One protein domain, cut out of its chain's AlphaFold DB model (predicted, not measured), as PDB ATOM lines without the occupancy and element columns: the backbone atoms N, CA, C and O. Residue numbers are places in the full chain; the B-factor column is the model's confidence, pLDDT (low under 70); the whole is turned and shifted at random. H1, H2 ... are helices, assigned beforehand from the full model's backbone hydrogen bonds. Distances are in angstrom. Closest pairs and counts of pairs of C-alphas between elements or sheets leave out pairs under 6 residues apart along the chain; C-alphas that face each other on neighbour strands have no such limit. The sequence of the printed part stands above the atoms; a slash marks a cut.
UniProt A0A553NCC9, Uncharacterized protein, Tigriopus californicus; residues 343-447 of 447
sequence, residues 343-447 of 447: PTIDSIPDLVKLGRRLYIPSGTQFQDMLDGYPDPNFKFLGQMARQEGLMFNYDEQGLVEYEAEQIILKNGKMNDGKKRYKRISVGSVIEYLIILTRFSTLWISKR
ATOM      1  N   PRO A 343     -31.794 -18.408   6.439       90.25
ATOM      2  CA  PRO A 343     -32.971 -18.042   5.657       90.25
ATOM      3  C   PRO A 343     -33.091 -16.517   5.555       90.25
ATOM      4  O   PRO A 343     -32.994 -15.812   6.563       90.25
ATOM      5  N   THR A 344     -33.298 -16.025   4.336       92.81
ATOM      6  CA  THR A 344     -33.518 -14.607   4.052       92.81
ATOM      7  C   THR A 344     -34.865 -14.150   4.604       92.81
ATOM      8  O   THR A 344     -35.806 -14.933   4.737       92.81
ATOM      9  N   ILE A 345     -34.938 -12.875   4.986       93.50
ATOM     10  CA  ILE A 345     -36.175 -12.230   5.432       93.50
ATOM     11  C   ILE A 345     -36.671 -11.394   4.262       93.50
ATOM     12  O   ILE A 345     -36.305 -10.227   4.134       93.50
ATOM     13  N   ASP A 346     -37.468 -12.015   3.400       92.94
ATOM     14  CA  ASP A 346     -37.961 -11.375   2.176       92.94
ATOM     15  C   ASP A 346     -39.353 -10.757   2.375       92.94
ATOM     16  O   ASP A 346     -39.817  -9.964   1.558       92.94
ATOM     17  N   SER A 347     -40.028 -11.101   3.477       93.25
ATOM     18  CA  SER A 347     -41.386 -10.656   3.765       93.25
ATOM     19  C   SER A 347     -41.629 -10.376   5.253       93.25
ATOM     20  O   SER A 347     -40.940 -10.882   6.142       93.25
ATOM     21  N   ILE A 348     -42.663  -9.584   5.540       93.62
ATOM     22  CA  ILE A 348     -43.127  -9.328   6.910       93.62
ATOM     23  C   ILE A 348     -43.561 -10.597   7.656       93.62
ATOM     24  O   ILE A 348     -43.163 -10.764   8.813       93.62
ATOM     25  N   PRO A 349     -44.313 -11.528   7.036       94.81
ATOM     26  CA  PRO A 349     -44.609 -12.813   7.656       94.81
ATOM     27  C   PRO A 349     -43.355 -13.577   8.098       94.81
ATOM     28  O   PRO A 349     -43.369 -14.190   9.167       94.81
ATOM     29  N   ASP A 350     -42.258 -13.509   7.337       93.81
ATOM     30  CA  ASP A 350     -40.994 -14.148   7.724       93.81
ATOM     31  C   ASP A 350     -40.384 -13.487   8.961       93.81
ATOM     32  O   ASP A 350     -39.917 -14.184   9.865       93.81
ATOM     33  N   LEU A 351     -40.461 -12.155   9.057       92.62
ATOM     34  CA  LEU A 351     -40.001 -11.402  10.226       92.62
ATOM     35  C   LEU A 351     -40.748 -11.832  11.501       92.62
ATOM     36  O   LEU A 351     -40.117 -12.117  12.524       92.62
ATOM     37  N   VAL A 352     -42.080 -11.960  11.420       94.31
ATOM     38  CA  VAL A 352     -42.934 -12.412  12.533       94.31
ATOM     39  C   VAL A 352     -42.677 -13.882  12.867       94.31
ATOM     40  O   VAL A 352     -42.502 -14.230  14.036       94.31
ATOM     41  N   LYS A 353     -42.574 -14.753  11.858       93.19
ATOM     42  CA  LYS A 353     -42.323 -16.194  12.025       93.19
ATOM     43  C   LYS A 353     -40.969 -16.479  12.670       93.19
ATOM     44  O   LYS A 353     -40.863 -17.343  13.543       93.19
ATOM     45  N   LEU A 354     -39.930 -15.746  12.273       90.31
ATOM     46  CA  LEU A 354     -38.610 -15.805  12.905       90.31
ATOM     47  C   LEU A 354     -38.612 -15.103  14.276       90.31
ATOM     48  O   LEU A 354     -37.739 -15.349  15.115       90.31
ATOM     49  N   GLY A 355     -39.627 -14.276  14.545       91.31
ATOM     50  CA  GLY A 355     -39.770 -13.418  15.716       91.31
ATOM     51  C   GLY A 355     -38.550 -12.527  15.886       91.31
ATOM     52  O   GLY A 355     -37.903 -12.551  16.937       91.31
ATOM     53  N   ARG A 356     -38.192 -11.840  14.800       90.62
ATOM     54  CA  ARG A 356     -37.180 -10.787  14.782       90.62
ATOM     55  C   ARG A 356     -37.843  -9.463  15.158       90.62
ATOM     56  O   ARG A 356     -39.027  -9.259  14.913       90.62
ATOM     57  N   ARG A 357     -37.056  -8.589  15.777       92.81
ATOM     58  CA  ARG A 357     -37.480  -7.259  16.215       92.81
ATOM     59  C   ARG A 357     -37.368  -6.282  15.053       92.81
ATOM     60  O   ARG A 357     -36.331  -6.268  14.390       92.81
ATOM     61  N   LEU A 358     -38.414  -5.490  14.830       94.38
ATOM     62  CA  LEU A 358     -38.400  -4.379  13.883       94.38
ATOM     63  C   LEU A 358     -38.065  -3.098  14.645       94.38
ATOM     64  O   LEU A 358     -38.789  -2.741  15.570       94.38
ATOM     65  N   TYR A 359     -36.980  -2.437  14.253       95.00
ATOM     66  CA  TYR A 359     -36.628  -1.115  14.763       95.00
ATOM     67  C   TYR A 359     -37.166  -0.057  13.811       95.00
ATOM     68  O   TYR A 359     -37.055  -0.216  12.593       95.00
ATOM     69  N   ILE A 360     -37.755   0.998  14.360       93.38
ATOM     70  CA  ILE A 360     -38.443   2.041  13.596       93.38
ATOM     71  C   ILE A 360     -37.817   3.394  13.952       93.38
ATOM     72  O   ILE A 360     -37.520   3.626  15.121       93.38
ATOM     73  N   PRO A 361     -37.604   4.302  12.988       90.06
ATOM     74  CA  PRO A 361     -37.102   5.629  13.309       90.06
ATOM     75  C   PRO A 361     -38.157   6.460  14.056       90.06
ATOM     76  O   PRO A 361     -39.305   6.569  13.611       90.06
ATOM     77  N   SER A 362     -37.776   7.076  15.171       87.94
ATOM     78  CA  SER A 362     -38.663   7.899  16.000       87.94
ATOM     79  C   SER A 362     -39.039   9.221  15.318       87.94
ATOM     80  O   SER A 362     -38.287   9.775  14.511       87.94
ATOM     81  N   GLY A 363     -40.206   9.771  15.668       79.94
ATOM     82  CA  GLY A 363     -40.683  11.055  15.127       79.94
ATOM     83  C   GLY A 363     -40.978  11.014  13.622       79.94
ATOM     84  O   GLY A 363     -40.934  12.040  12.937       79.94
ATOM     85  N   THR A 364     -41.222   9.814  13.097       82.56
ATOM     86  CA  THR A 364     -41.611   9.568  11.711       82.56
ATOM     87  C   THR A 364     -42.996   8.933  11.667       82.56
ATOM     88  O   THR A 364     -43.428   8.271  12.608       82.56
ATOM     89  N   GLN A 365     -43.670   9.046  10.526       82.38
ATOM     90  CA  GLN A 365     -44.979   8.421  10.322       82.38
ATOM     91  C   GLN A 365     -44.933   6.895  10.143       82.38
ATOM     92  O   GLN A 365     -45.970   6.275   9.909       82.38
ATOM     93  N   PHE A 366     -43.751   6.264  10.200       87.12
ATOM     94  CA  PHE A 366     -43.646   4.816  10.026       87.12
ATOM     95  C   PHE A 366     -44.464   4.070  11.075       87.12
ATOM     96  O   PHE A 366     -45.105   3.078  10.752       87.12
ATOM     97  N   GLN A 367     -44.497   4.575  12.305       85.81
ATOM     98  CA  GLN A 367     -45.282   3.986  13.379       85.81
ATOM     99  C   GLN A 367     -46.787   4.002  13.070       85.81
ATOM    100  O   GLN A 367     -47.429   2.951  13.101       85.81
ATOM    101  N   ASP A 368     -47.327   5.161  12.693       83.56
ATOM    102  CA  ASP A 368     -48.741   5.302  12.329       83.56
ATOM    103  C   ASP A 368     -49.090   4.471  11.093       83.56
ATOM    104  O   ASP A 368     -50.170   3.885  11.003       83.56
ATOM    105  N   MET A 369     -48.155   4.370  10.147       86.44
ATOM    106  CA  MET A 369     -48.309   3.535   8.965       86.44
ATOM    107  C   MET A 369     -48.417   2.052   9.336       86.44
ATOM    108  O   MET A 369     -49.297   1.375   8.809       86.44
ATOM    109  N   LEU A 370     -47.568   1.543  10.238       90.56
ATOM    110  CA  LEU A 370     -47.648   0.152  10.704       90.56
ATOM    111  C   LEU A 370     -48.975  -0.131  11.419       90.56
ATOM    112  O   LEU A 370     -49.571  -1.190  11.217       90.56
ATOM    113  N   ASP A 371     -49.447   0.820  12.223       87.50
ATOM    114  CA  ASP A 371     -50.695   0.703  12.978       87.50
ATOM    115  C   ASP A 371     -51.939   0.761  12.077       87.50
ATOM    116  O   ASP A 371     -52.915   0.029  12.285       87.50
ATOM    117  N   GLY A 372     -51.905   1.627  11.063       86.81
ATOM    118  CA  GLY A 372     -52.981   1.822  10.095       86.81
ATOM    119  C   GLY A 372     -53.037   0.758   8.997       86.81
ATOM    120  O   GLY A 372     -54.049   0.658   8.300       86.81
ATOM    121  N   TYR A 373     -51.983  -0.048   8.834       91.06
ATOM    122  CA  TYR A 373     -51.899  -1.005   7.736       91.06
ATOM    123  C   TYR A 373     -52.915  -2.156   7.891       91.06
ATOM    124  O   TYR A 373     -53.088  -2.669   8.999       91.06
ATOM    125  N   PRO A 374     -53.595  -2.612   6.820       94.75
ATOM    126  CA  PRO A 374     -54.619  -3.657   6.927       94.75
ATOM    127  C   PRO A 374     -54.106  -5.019   7.421       94.75
ATOM    128  O   PRO A 374     -54.848  -5.741   8.087       94.75
ATOM    129  N   ASP A 375     -52.861  -5.379   7.100       95.31
ATOM    130  CA  ASP A 375     -52.281  -6.676   7.473       95.31
ATOM    131  C   ASP A 375     -51.955  -6.725   8.985       95.31
ATOM    132  O   ASP A 375     -51.210  -5.877   9.493       95.31
ATOM    133  N   PRO A 376     -52.482  -7.723   9.728       96.62
ATOM    134  CA  PRO A 376     -52.276  -7.848  11.170       96.62
ATOM    135  C   PRO A 376     -50.807  -8.007  11.575       96.62
ATOM    136  O   PRO A 376     -50.453  -7.645  12.696       96.62
ATOM    137  N   ASN A 377     -49.939  -8.511  10.693       96.44
ATOM    138  CA  ASN A 377     -48.514  -8.647  10.985       96.44
ATOM    139  C   ASN A 377     -47.835  -7.281  11.139       96.44
ATOM    140  O   ASN A 377     -46.999  -7.114  12.023       96.44
ATOM    141  N   PHE A 378     -48.221  -6.289  10.330       95.44
ATOM    142  CA  PHE A 378     -47.700  -4.926  10.453       95.44
ATOM    143  C   PHE A 378     -48.153  -4.285  11.764       95.44
ATOM    144  O   PHE A 378     -47.321  -3.751  12.497       95.44
ATOM    145  N   LYS A 379     -49.434  -4.441  12.124       95.44
ATOM    146  CA  LYS A 379     -49.965  -3.961  13.410       95.44
ATOM    147  C   LYS A 379     -49.259  -4.607  14.595       95.44
ATOM    148  O   LYS A 379     -48.905  -3.927  15.552       95.44
ATOM    149  N   PHE A 380     -49.028  -5.917  14.525       96.00
ATOM    150  CA  PHE A 380     -48.298  -6.654  15.551       96.00
ATOM    151  C   PHE A 380     -46.866  -6.131  15.713       96.00
ATOM    152  O   PHE A 380     -46.415  -5.920  16.836       96.00
ATOM    153  N   LEU A 381     -46.165  -5.864  14.607       95.31
ATOM    154  CA  LEU A 381     -44.818  -5.295  14.638       95.31
ATOM    155  C   LEU A 381     -44.805  -3.858  15.178       95.31
ATOM    156  O   LEU A 381     -43.939  -3.537  15.986       95.31
ATOM    157  N   GLY A 382     -45.776  -3.019  14.802       94.12
ATOM    158  CA  GLY A 382     -45.924  -1.661  15.341       94.12
ATOM    159  C   GLY A 382     -46.213  -1.648  16.847       94.12
ATOM    160  O   GLY A 382     -45.610  -0.886  17.606       94.12
ATOM    161  N   GLN A 383     -47.076  -2.551  17.321       94.62
ATOM    162  CA  GLN A 383     -47.340  -2.739  18.752       94.62
ATOM    163  C   GLN A 383     -46.111  -3.258  19.502       94.62
ATOM    164  O   GLN A 383     -45.787  -2.729  20.563       94.62
ATOM    165  N   MET A 384     -45.404  -4.245  18.945       94.88
ATOM    166  CA  MET A 384     -44.165  -4.771  19.523       94.88
ATOM    167  C   MET A 384     -43.105  -3.678  19.641       94.88
ATOM    168  O   MET A 384     -42.496  -3.538  20.697       94.88
ATOM    169  N   ALA A 385     -42.917  -2.875  18.591       94.94
ATOM    170  CA  ALA A 385     -41.948  -1.790  18.602       94.94
ATOM    171  C   ALA A 385     -42.254  -0.743  19.678       94.94
ATOM    172  O   ALA A 385     -41.342  -0.310  20.374       94.94
ATOM    173  N   ARG A 386     -43.531  -0.404  19.895       93.00
ATOM    174  CA  ARG A 386     -43.943   0.471  21.006       93.00
ATOM    175  C   ARG A 386     -43.698  -0.148  22.376       93.00
ATOM    176  O   ARG A 386     -43.125   0.498  23.244       93.00
ATOM    177  N   GLN A 387     -44.155  -1.381  22.580       95.00
ATOM    178  CA  GLN A 387     -44.088  -2.050  23.882       95.00
ATOM    179  C   GLN A 387     -42.648  -2.316  24.323       95.00
ATOM    180  O   GLN A 387     -42.339  -2.223  25.507       95.00
ATOM    181  N   GLU A 388     -41.771  -2.647  23.376       94.94
ATOM    182  CA  GLU A 388     -40.366  -2.942  23.647       94.94
ATOM    183  C   GLU A 388     -39.442  -1.719  23.496       94.94
ATOM    184  O   GLU A 388     -38.240  -1.850  23.724       94.94
ATOM    185  N   GLY A 389     -39.968  -0.548  23.114       94.75
ATOM    186  CA  GLY A 389     -39.164   0.658  22.889       94.75
ATOM    187  C   GLY A 389     -38.156   0.508  21.743       94.75
ATOM    188  O   GLY A 389     -37.026   0.973  21.852       94.75
ATOM    189  N   LEU A 390     -38.536  -0.157  20.645       94.88
ATOM    190  CA  LEU A 390     -37.685  -0.407  19.469       94.88
ATOM    191  C   LEU A 390     -37.665   0.791  18.512       94.88
ATOM    192  O   LEU A 390     -37.805   0.639  17.298       94.88
ATOM    193  N   MET A 391     -37.519   1.983  19.073       93.31
ATOM    194  CA  MET A 391     -37.413   3.221  18.317       93.31
ATOM    195  C   MET A 391     -35.952   3.676  18.296       93.31
ATOM    196  O   MET A 391     -35.232   3.464  19.272       93.31
ATOM    197  N   PHE A 392     -35.500   4.259  17.190       93.19
ATOM    198  CA  PHE A 392     -34.161   4.843  17.092       93.19
ATOM    199  C   PHE A 392     -34.222   6.257  16.532       93.19
ATOM    200  O   PHE A 392     -35.056   6.563  15.682       93.19
ATOM    201  N   ASN A 393     -33.322   7.114  16.991       90.25
ATOM    202  CA  ASN A 393     -33.168   8.449  16.440       90.25
ATOM    203  C   ASN A 393     -32.030   8.479  15.419       90.25
ATOM    204  O   ASN A 393     -31.232   7.540  15.304       90.25
ATOM    205  N   TYR A 394     -31.998   9.571  14.667       85.56
ATOM    206  CA  TYR A 394     -30.853   9.921  13.848       85.56
ATOM    207  C   TYR A 394     -29.991  10.924  14.613       85.56
ATOM    208  O   TYR A 394     -30.530  11.747  15.352       85.56
ATOM    209  N   ASP A 395     -28.678  10.843  14.437       87.00
ATOM    210  CA  ASP A 395     -27.750  11.859  14.916       87.00
ATOM    211  C   ASP A 395     -27.838  13.145  14.074       87.00
ATOM    212  O   ASP A 395     -28.589  13.233  13.100       87.00
ATOM    213  N   GLU A 396     -27.041  14.151  14.435       83.00
ATOM    214  CA  GLU A 396     -26.972  15.433  13.721       83.00
ATOM    215  C   GLU A 396     -26.555  15.284  12.247       83.00
ATOM    216  O   GLU A 396     -26.823  16.165  11.439       83.00
ATOM    217  N   GLN A 397     -25.899  14.184  11.860       81.06
ATOM    218  CA  GLN A 397     -25.543  13.915  10.461       81.06
ATOM    219  C   GLN A 397     -26.650  13.167   9.706       81.06
ATOM    220  O   GLN A 397     -26.501  12.885   8.513       81.06
ATOM    221  N   GLY A 398     -27.757  12.848  10.380       76.44
ATOM    222  CA  GLY A 398     -28.845  12.053   9.838       76.44
ATOM    223  C   GLY A 398     -28.510  10.561   9.724       76.44
ATOM    224  O   GLY A 398     -29.188   9.831   8.998       76.44
ATOM    225  N   LEU A 399     -27.457  10.094  10.397       84.75
ATOM    226  CA  LEU A 399     -27.118   8.677  10.497       84.75
ATOM    227  C   LEU A 399     -27.827   8.062  11.702       84.75
ATOM    228  O   LEU A 399     -28.233   8.756  12.624       84.75
ATOM    229  N   VAL A 400     -28.024   6.744  11.690       87.44
ATOM    230  CA  VAL A 400     -28.572   6.048  12.863       87.44
ATOM    231  C   VAL A 400     -27.602   6.245  14.022       87.44
ATOM    232  O   VAL A 400     -26.416   5.963  13.859       87.44
ATOM    233  N   GLU A 401     -28.100   6.683  15.181       90.94
ATOM    234  CA  GLU A 401     -27.264   6.850  16.373       90.94
ATOM    235  C   GLU A 401     -26.415   5.595  16.618       90.94
ATOM    236  O   GLU A 401     -26.933   4.474  16.643       90.94
ATOM    237  N   TYR A 402     -25.109   5.776  16.830       89.88
ATOM    238  CA  TYR A 402     -24.164   4.662  16.951       89.88
ATOM    239  C   TYR A 402     -24.597   3.630  18.004       89.88
ATOM    240  O   TYR A 402     -24.491   2.423  17.784       89.88
ATOM    241  N   GLU A 403     -25.133   4.077  19.142       91.75
ATOM    242  CA  GLU A 403     -25.641   3.179  20.183       91.75
ATOM    243  C   GLU A 403     -26.831   2.343  19.697       91.75
ATOM    244  O   GLU A 403     -26.850   1.122  19.894       91.75
ATOM    245  N   ALA A 404     -27.786   2.972  19.008       89.88
ATOM    246  CA  ALA A 404     -28.923   2.287  18.411       89.88
ATOM    247  C   ALA A 404     -28.460   1.287  17.344       89.88
ATOM    248  O   ALA A 404     -28.895   0.134  17.359       89.88
ATOM    249  N   GLU A 405     -27.513   1.666  16.482       89.12
ATOM    250  CA  GLU A 405     -26.923   0.768  15.490       89.12
ATOM    251  C   GLU A 405     -26.276  -0.456  16.160       89.12
ATOM    252  O   GLU A 405     -26.552  -1.601  15.784       89.12
ATOM    253  N   GLN A 406     -25.474  -0.259  17.213       90.06
ATOM    254  CA  GLN A 406     -24.864  -1.369  17.949       90.06
ATOM    255  C   GLN A 406     -25.913  -2.276  18.600       90.06
ATOM    256  O   GLN A 406     -25.766  -3.504  18.573       90.06
ATOM    257  N   ILE A 407     -26.987  -1.713  19.158       89.31
ATOM    258  CA  ILE A 407     -28.104  -2.480  19.725       89.31
ATOM    259  C   ILE A 407     -28.801  -3.297  18.631       89.31
ATOM    260  O   ILE A 407     -29.019  -4.499  18.821       89.31
ATOM    261  N   ILE A 408     -29.086  -2.694  17.475       87.81
ATOM    262  CA  ILE A 408     -29.702  -3.350  16.314       87.81
ATOM    263  C   ILE A 408     -28.825  -4.521  15.851       87.81
ATOM    264  O   ILE A 408     -29.295  -5.662  15.750       87.81
ATOM    265  N   LEU A 409     -27.523  -4.287  15.666       85.81
ATOM    266  CA  LEU A 409     -26.563  -5.299  15.219       85.81
ATOM    267  C   LEU A 409     -26.354  -6.416  16.254       85.81
ATOM    268  O   LEU A 409     -26.214  -7.591  15.891       85.81
ATOM    269  N   LYS A 410     -26.341  -6.088  17.550       85.19
ATOM    270  CA  LYS A 410     -26.169  -7.059  18.642       85.19
ATOM    271  C   LYS A 410     -27.427  -7.896  18.868       85.19
ATOM    272  O   LYS A 410     -27.324  -9.107  19.064       85.19
ATOM    273  N   ASN A 411     -28.612  -7.302  18.780       80.50
ATOM    274  CA  ASN A 411     -29.877  -8.028  18.901       80.50
ATOM    275  C   ASN A 411     -30.170  -8.877  17.659       80.50
ATOM    276  O   ASN A 411     -30.726  -9.970  17.786       80.50
ATOM    277  N   GLY A 412     -29.677  -8.462  16.487       72.44
ATOM    278  CA  GLY A 412     -29.572  -9.334  15.318       72.44
ATOM    279  C   GLY A 412     -28.758 -10.605  15.603       72.44
ATOM    280  O   GLY A 412     -29.116 -11.676  15.123       72.44
ATOM    281  N   LYS A 413     -27.715 -10.521  16.447       66.25
ATOM    282  CA  LYS A 413     -26.847 -11.653  16.832       66.25
ATOM    283  C   LYS A 413     -27.411 -12.541  17.952       66.25
ATOM    284  O   LYS A 413     -27.158 -13.742  17.937       66.25
ATOM    285  N   MET A 414     -28.114 -11.987  18.946       51.31
ATOM    286  CA  MET A 414     -28.433 -12.724  20.186       51.31
ATOM    287  C   MET A 414     -29.567 -13.757  20.065       51.31
ATOM    288  O   MET A 414     -29.585 -14.720  20.835       51.31
ATOM    289  N   ASN A 415     -30.485 -13.622  19.102       52.25
ATOM    290  CA  ASN A 415     -31.637 -14.530  19.010       52.25
ATOM    291  C   ASN A 415     -31.371 -15.857  18.277       52.25
ATOM    292  O   ASN A 415     -32.148 -16.797  18.461       52.25
ATOM    293  N   ASP A 416     -30.253 -15.995  17.559       52.50
ATOM    294  CA  ASP A 416     -29.899 -17.254  16.878       52.50
ATOM    295  C   ASP A 416     -29.408 -18.354  17.832       52.50
ATOM    296  O   ASP A 416     -29.411 -19.535  17.489       52.50
ATOM    297  N   GLY A 417     -29.041 -18.002  19.070       46.66
ATOM    298  CA  GLY A 417     -28.525 -18.965  20.048       46.66
ATOM    299  C   GLY A 417     -29.575 -19.616  20.955       46.66
ATOM    300  O   GLY A 417     -29.322 -20.695  21.493       46.66
ATOM    301  N   LYS A 418     -30.738 -18.979  21.172       44.16
ATOM    302  CA  LYS A 418     -31.687 -19.389  22.233       44.16
ATOM    303  C   LYS A 418     -33.058 -19.854  21.764       44.16
ATOM    304  O   LYS A 418     -33.701 -20.600  22.508       44.16
ATOM    305  N   LYS A 419     -33.507 -19.525  20.548       45.12
ATOM    306  CA  LYS A 419     -34.659 -20.239  19.988       45.12
ATOM    307  C   LYS A 419     -34.185 -21.637  19.619       45.12
ATOM    308  O   LYS A 419     -33.561 -21.849  18.584       45.12
ATOM    309  N   ARG A 420     -34.486 -22.598  20.504       40.47
ATOM    310  CA  ARG A 420     -34.591 -24.018  20.164       40.47
ATOM    311  C   ARG A 420     -35.496 -24.104  18.935       40.47
ATOM    312  O   ARG A 420     -36.697 -24.332  19.063       40.47
ATOM    313  N   TYR A 421     -34.921 -24.011  17.734       41.47
ATOM    314  CA  TYR A 421     -35.369 -24.885  16.664       41.47
ATOM    315  C   TYR A 421     -35.536 -26.232  17.338       41.47
ATOM    316  O   TYR A 421     -34.641 -26.660  18.077       41.47
ATOM    317  N   LYS A 422     -36.721 -26.821  17.188       40.78
ATOM    318  CA  LYS A 422     -37.010 -28.191  17.586       40.78
ATOM    319  C   LYS A 422     -35.977 -29.028  16.836       40.78
ATOM    320  O   LYS A 422     -36.198 -29.436  15.702       40.78
ATOM    321  N   ARG A 423     -34.776 -29.128  17.416       41.53
ATOM    322  CA  ARG A 423     -33.646 -29.889  16.923       41.53
ATOM    323  C   ARG A 423     -34.267 -31.259  16.812       41.53
ATOM    324  O   ARG A 423     -34.576 -31.869  17.834       41.53
ATOM    325  N   ILE A 424     -34.458 -31.734  15.586       45.97
ATOM    326  CA  ILE A 424     -34.242 -33.152  15.345       45.97
ATOM    327  C   ILE A 424     -32.883 -33.376  15.986       45.97
ATOM    328  O   ILE A 424     -31.901 -32.751  15.583       45.97
ATOM    329  N   SER A 425     -32.912 -34.024  17.144       40.03
ATOM    330  CA  SER A 425     -31.837 -33.993  18.112       40.03
ATOM    331  C   SER A 425     -30.566 -34.442  17.402       40.03
ATOM    332  O   SER A 425     -30.371 -35.621  17.129       40.03
ATOM    333  N   VAL A 426     -29.697 -33.484  17.075       48.78
ATOM    334  CA  VAL A 426     -28.325 -33.778  16.653       48.78
ATOM    335  C   VAL A 426     -27.648 -34.590  17.763       48.78
ATOM    336  O   VAL A 426     -26.818 -35.439  17.473       48.78
ATOM    337  N   GLY A 427     -28.101 -34.422  19.015       49.50
ATOM    338  CA  GLY A 427     -27.786 -35.298  20.138       49.50
ATOM    339  C   GLY A 427     -28.135 -36.762  19.878       49.50
ATOM    340  O   GLY A 427     -27.301 -37.603  20.143       49.50
ATOM    341  N   SER A 428     -29.270 -37.086  19.257       52.81
ATOM    342  CA  SER A 428     -29.620 -38.467  18.913       52.81
ATOM    343  C   SER A 428     -28.688 -39.015  17.835       52.81
ATOM    344  O   SER A 428     -28.190 -40.120  17.975       52.81
ATOM    345  N   VAL A 429     -28.374 -38.241  16.793       52.78
ATOM    346  CA  VAL A 429     -27.445 -38.694  15.736       52.78
ATOM    347  C   VAL A 429     -26.018 -38.869  16.278       52.78
ATOM    348  O   VAL A 429     -25.360 -39.861  15.964       52.78
ATOM    349  N   ILE A 430     -25.551 -37.954  17.134       58.88
ATOM    350  CA  ILE A 430     -24.243 -38.036  17.799       58.88
ATOM    351  C   ILE A 430     -24.221 -39.171  18.831       58.88
ATOM    352  O   ILE A 430     -23.246 -39.911  18.875       58.88
ATOM    353  N   GLU A 431     -25.282 -39.382  19.610       59.34
ATOM    354  CA  GLU A 431     -25.410 -40.528  20.518       59.34
ATOM    355  C   GLU A 431     -25.388 -41.845  19.741       59.34
ATOM    356  O   GLU A 431     -24.666 -42.756  20.134       59.34
ATOM    357  N   TYR A 432     -26.064 -41.938  18.592       57.16
ATOM    358  CA  TYR A 432     -25.987 -43.113  17.719       57.16
ATOM    359  C   TYR A 432     -24.563 -43.342  17.178       57.16
ATOM    360  O   TYR A 432     -24.089 -44.480  17.178       57.16
ATOM    361  N   LEU A 433     -23.840 -42.288  16.781       50.47
ATOM    362  CA  LEU A 433     -22.436 -42.376  16.351       50.47
ATOM    363  C   LEU A 433     -21.480 -42.744  17.501       50.47
ATOM    364  O   LEU A 433     -20.555 -43.537  17.302       50.47
ATOM    365  N   ILE A 434     -21.711 -42.233  18.714       68.00
ATOM    366  CA  ILE A 434     -20.938 -42.566  19.921       68.00
ATOM    367  C   ILE A 434     -21.213 -44.011  20.356       68.00
ATOM    368  O   ILE A 434     -20.288 -44.727  20.734       68.00
ATOM    369  N   ILE A 435     -22.458 -44.480  20.259       67.00
ATOM    370  CA  ILE A 435     -22.824 -45.874  20.539       67.00
ATOM    371  C   ILE A 435     -22.154 -46.807  19.525       67.00
ATOM    372  O   ILE A 435     -21.560 -47.808  19.925       67.00
ATOM    373  N   LEU A 436     -22.165 -46.465  18.231       49.97
ATOM    374  CA  LEU A 436     -21.506 -47.256  17.185       49.97
ATOM    375  C   LEU A 436     -19.980 -47.305  17.354       49.97
ATOM    376  O   LEU A 436     -19.380 -48.374  17.222       49.97
ATOM    377  N   THR A 437     -19.346 -46.183  17.701       55.16
ATOM    378  CA  THR A 437     -17.894 -46.143  17.946       55.16
ATOM    379  C   THR A 437     -17.511 -46.882  19.228       55.16
ATOM    380  O   THR A 437     -16.593 -47.702  19.184       55.16
ATOM    381  N   ARG A 438     -18.261 -46.728  20.329       61.84
ATOM    382  CA  ARG A 438     -18.024 -47.490  21.570       61.84
ATOM    383  C   ARG A 438     -18.223 -48.993  21.392       61.84
ATOM    384  O   ARG A 438     -17.442 -49.767  21.941       61.84
ATOM    385  N   PHE A 439     -19.207 -49.421  20.599       50.53
ATOM    386  CA  PHE A 439     -19.373 -50.838  20.261       50.53
ATOM    387  C   PHE A 439     -18.193 -51.375  19.445       50.53
ATOM    388  O   PHE A 439     -17.760 -52.503  19.673       50.53
ATOM    389  N   SER A 440     -17.639 -50.574  18.529       44.59
ATOM    390  CA  SER A 440     -16.474 -50.983  17.740       44.59
ATOM    391  C   SER A 440     -15.207 -51.140  18.593       44.59
ATOM    392  O   SER A 440     -14.497 -52.134  18.446       44.59
ATOM    393  N   THR A 441     -14.961 -50.242  19.554       52.19
ATOM    394  CA  THR A 441     -13.770 -50.286  20.420       52.19
ATOM    395  C   THR A 441     -13.855 -51.371  21.494       52.19
ATOM    396  O   THR A 441     -12.875 -52.077  21.727       52.19
ATOM    397  N   LEU A 442     -15.030 -51.580  22.104       49.34
ATOM    398  CA  LEU A 442     -15.243 -52.659  23.083       49.34
ATOM    399  C   LEU A 442     -15.107 -54.057  22.468       49.34
ATOM    400  O   LEU A 442     -14.768 -55.009  23.168       49.34
ATOM    401  N   TRP A 443     -15.371 -54.192  21.168       42.62
ATOM    402  CA  TRP A 443     -15.278 -55.475  20.481       42.62
ATOM    403  C   TRP A 443     -13.867 -55.772  19.958       42.62
ATOM    404  O   TRP A 443     -13.446 -56.925  19.995       42.62
ATOM    405  N   ILE A 444     -13.110 -54.746  19.547       50.03
ATOM    406  CA  ILE A 444     -11.681 -54.881  19.204       50.03
ATOM    407  C   ILE A 444     -10.855 -55.271  20.439       50.03
ATOM    408  O   ILE A 444      -9.946 -56.074  20.314       50.03
ATOM    409  N   SER A 445     -11.222 -54.795  21.632       45.16
ATOM    410  CA  SER A 445     -10.554 -55.148  22.896       45.16
ATOM    411  C   SER A 445     -10.802 -56.590  23.381       45.16
ATOM    412  O   SER A 445     -10.158 -57.014  24.338       45.16
ATOM    413  N   LYS A 446     -11.757 -57.330  22.796       45.25
ATOM    414  CA  LYS A 446     -12.112 -58.712  23.194       45.25
ATOM    415  C   LYS A 446     -11.665 -59.783  22.190       45.25
ATOM    416  O   LYS A 446     -12.073 -60.939  22.308       45.25
ATOM    417  N   ARG A 447     -10.856 -59.405  21.207       40.84
ATOM    418  CA  ARG A 447     -10.048 -60.309  20.382       40.84
ATOM    419  C   ARG A 447      -8.589 -60.070  20.700       40.84
ATOM    420  O   ARG A 447      -7.839 -61.055  20.555       40.84
TER     421      ARG A 447
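This is residues 343 to 447 of the 447 residues of an uncharacterized protein of Tigriopus californicus (UniProt A0A553NCC9). The model is a small helical head with a long free arm: H1 and H2 pack on the first part of H3, H4 is set off from these three helices, and residues 420 to 447, with H5, stick out from the head and make the whole long. Two long links, between H1 and H2 and between H3 and H4, are tied to each other inside the head by a short parallel pairing of residues 360 to 361 with residues 391 to 392. The printed part has 105 residues with five named helices, H1 to H5 in order along the chain, and no named strand; the class is all helix. The whole is extended, with a radius of gyration of the C-alphas of 23.0 A and spans of 78 by 34 by 23 A.

H1 holds residues 348 to 354 and is 9.9 A long from first to last C-alpha; C-alpha 348 is at (-43.127, -9.328, 6.910). H2 holds residues 366 to 372, 9.8 A. H3 holds residues 376 to 388, 17.9 A, and begins with C-alpha 376 at (-52.276, -7.848, 11.170). H4 holds residues 402 to 414, 18.2 A. H5, the longest helix with 19 residues, holds residues 426 to 444 and is 27.0 A long, ending with C-alpha 444 at (-11.681, -54.881, 19.204).

H1 touches H3, and H3 touches H1 with residues 377 to 381 alone; the closest C-alphas of the two are those of Pro 349 and Asn 377, 6.6 A apart. Their lines stand at a steep tilt of 59 degrees, and they run the same way. H2 touches H3 through residues 378 to 383 of H3 alone, with the C-alphas of Asp 371 and Lys 379 closest, 4.7 A apart. H2 and H3 run opposite ways at a steep tilt of 51 degrees. H1 and H2 are apart. H4 touches no helix, and H3 and H4 are apart. H5 touches no helix either; its centre is the farthest of the five from the mean of the C-alphas, at 33.9 A. In each of H1, H2, H3, H4 and H5, every O i to N i+4 pair is within hydrogen-bond range.

The C-alphas farthest apart are those of Glu 396 and Arg 447, 77.9 A. Residues 420 to 447, of which 426 to 444 belong to H5, stand free; without them the body has 77 residues and spans 35 by 33 by 22 A. The printed part has no cut and ends at residue 447, the chain's last residue. The link from H2 to H3 is tight, with 3 residues; those from H1 to H2, H3 to H4 and H4 to H5 are long, with 11, 13 and 11 residues. The mean pLDDT of the printed part is 76.9, and residues 413 to 447 are under 70; the mean for H5 is 54.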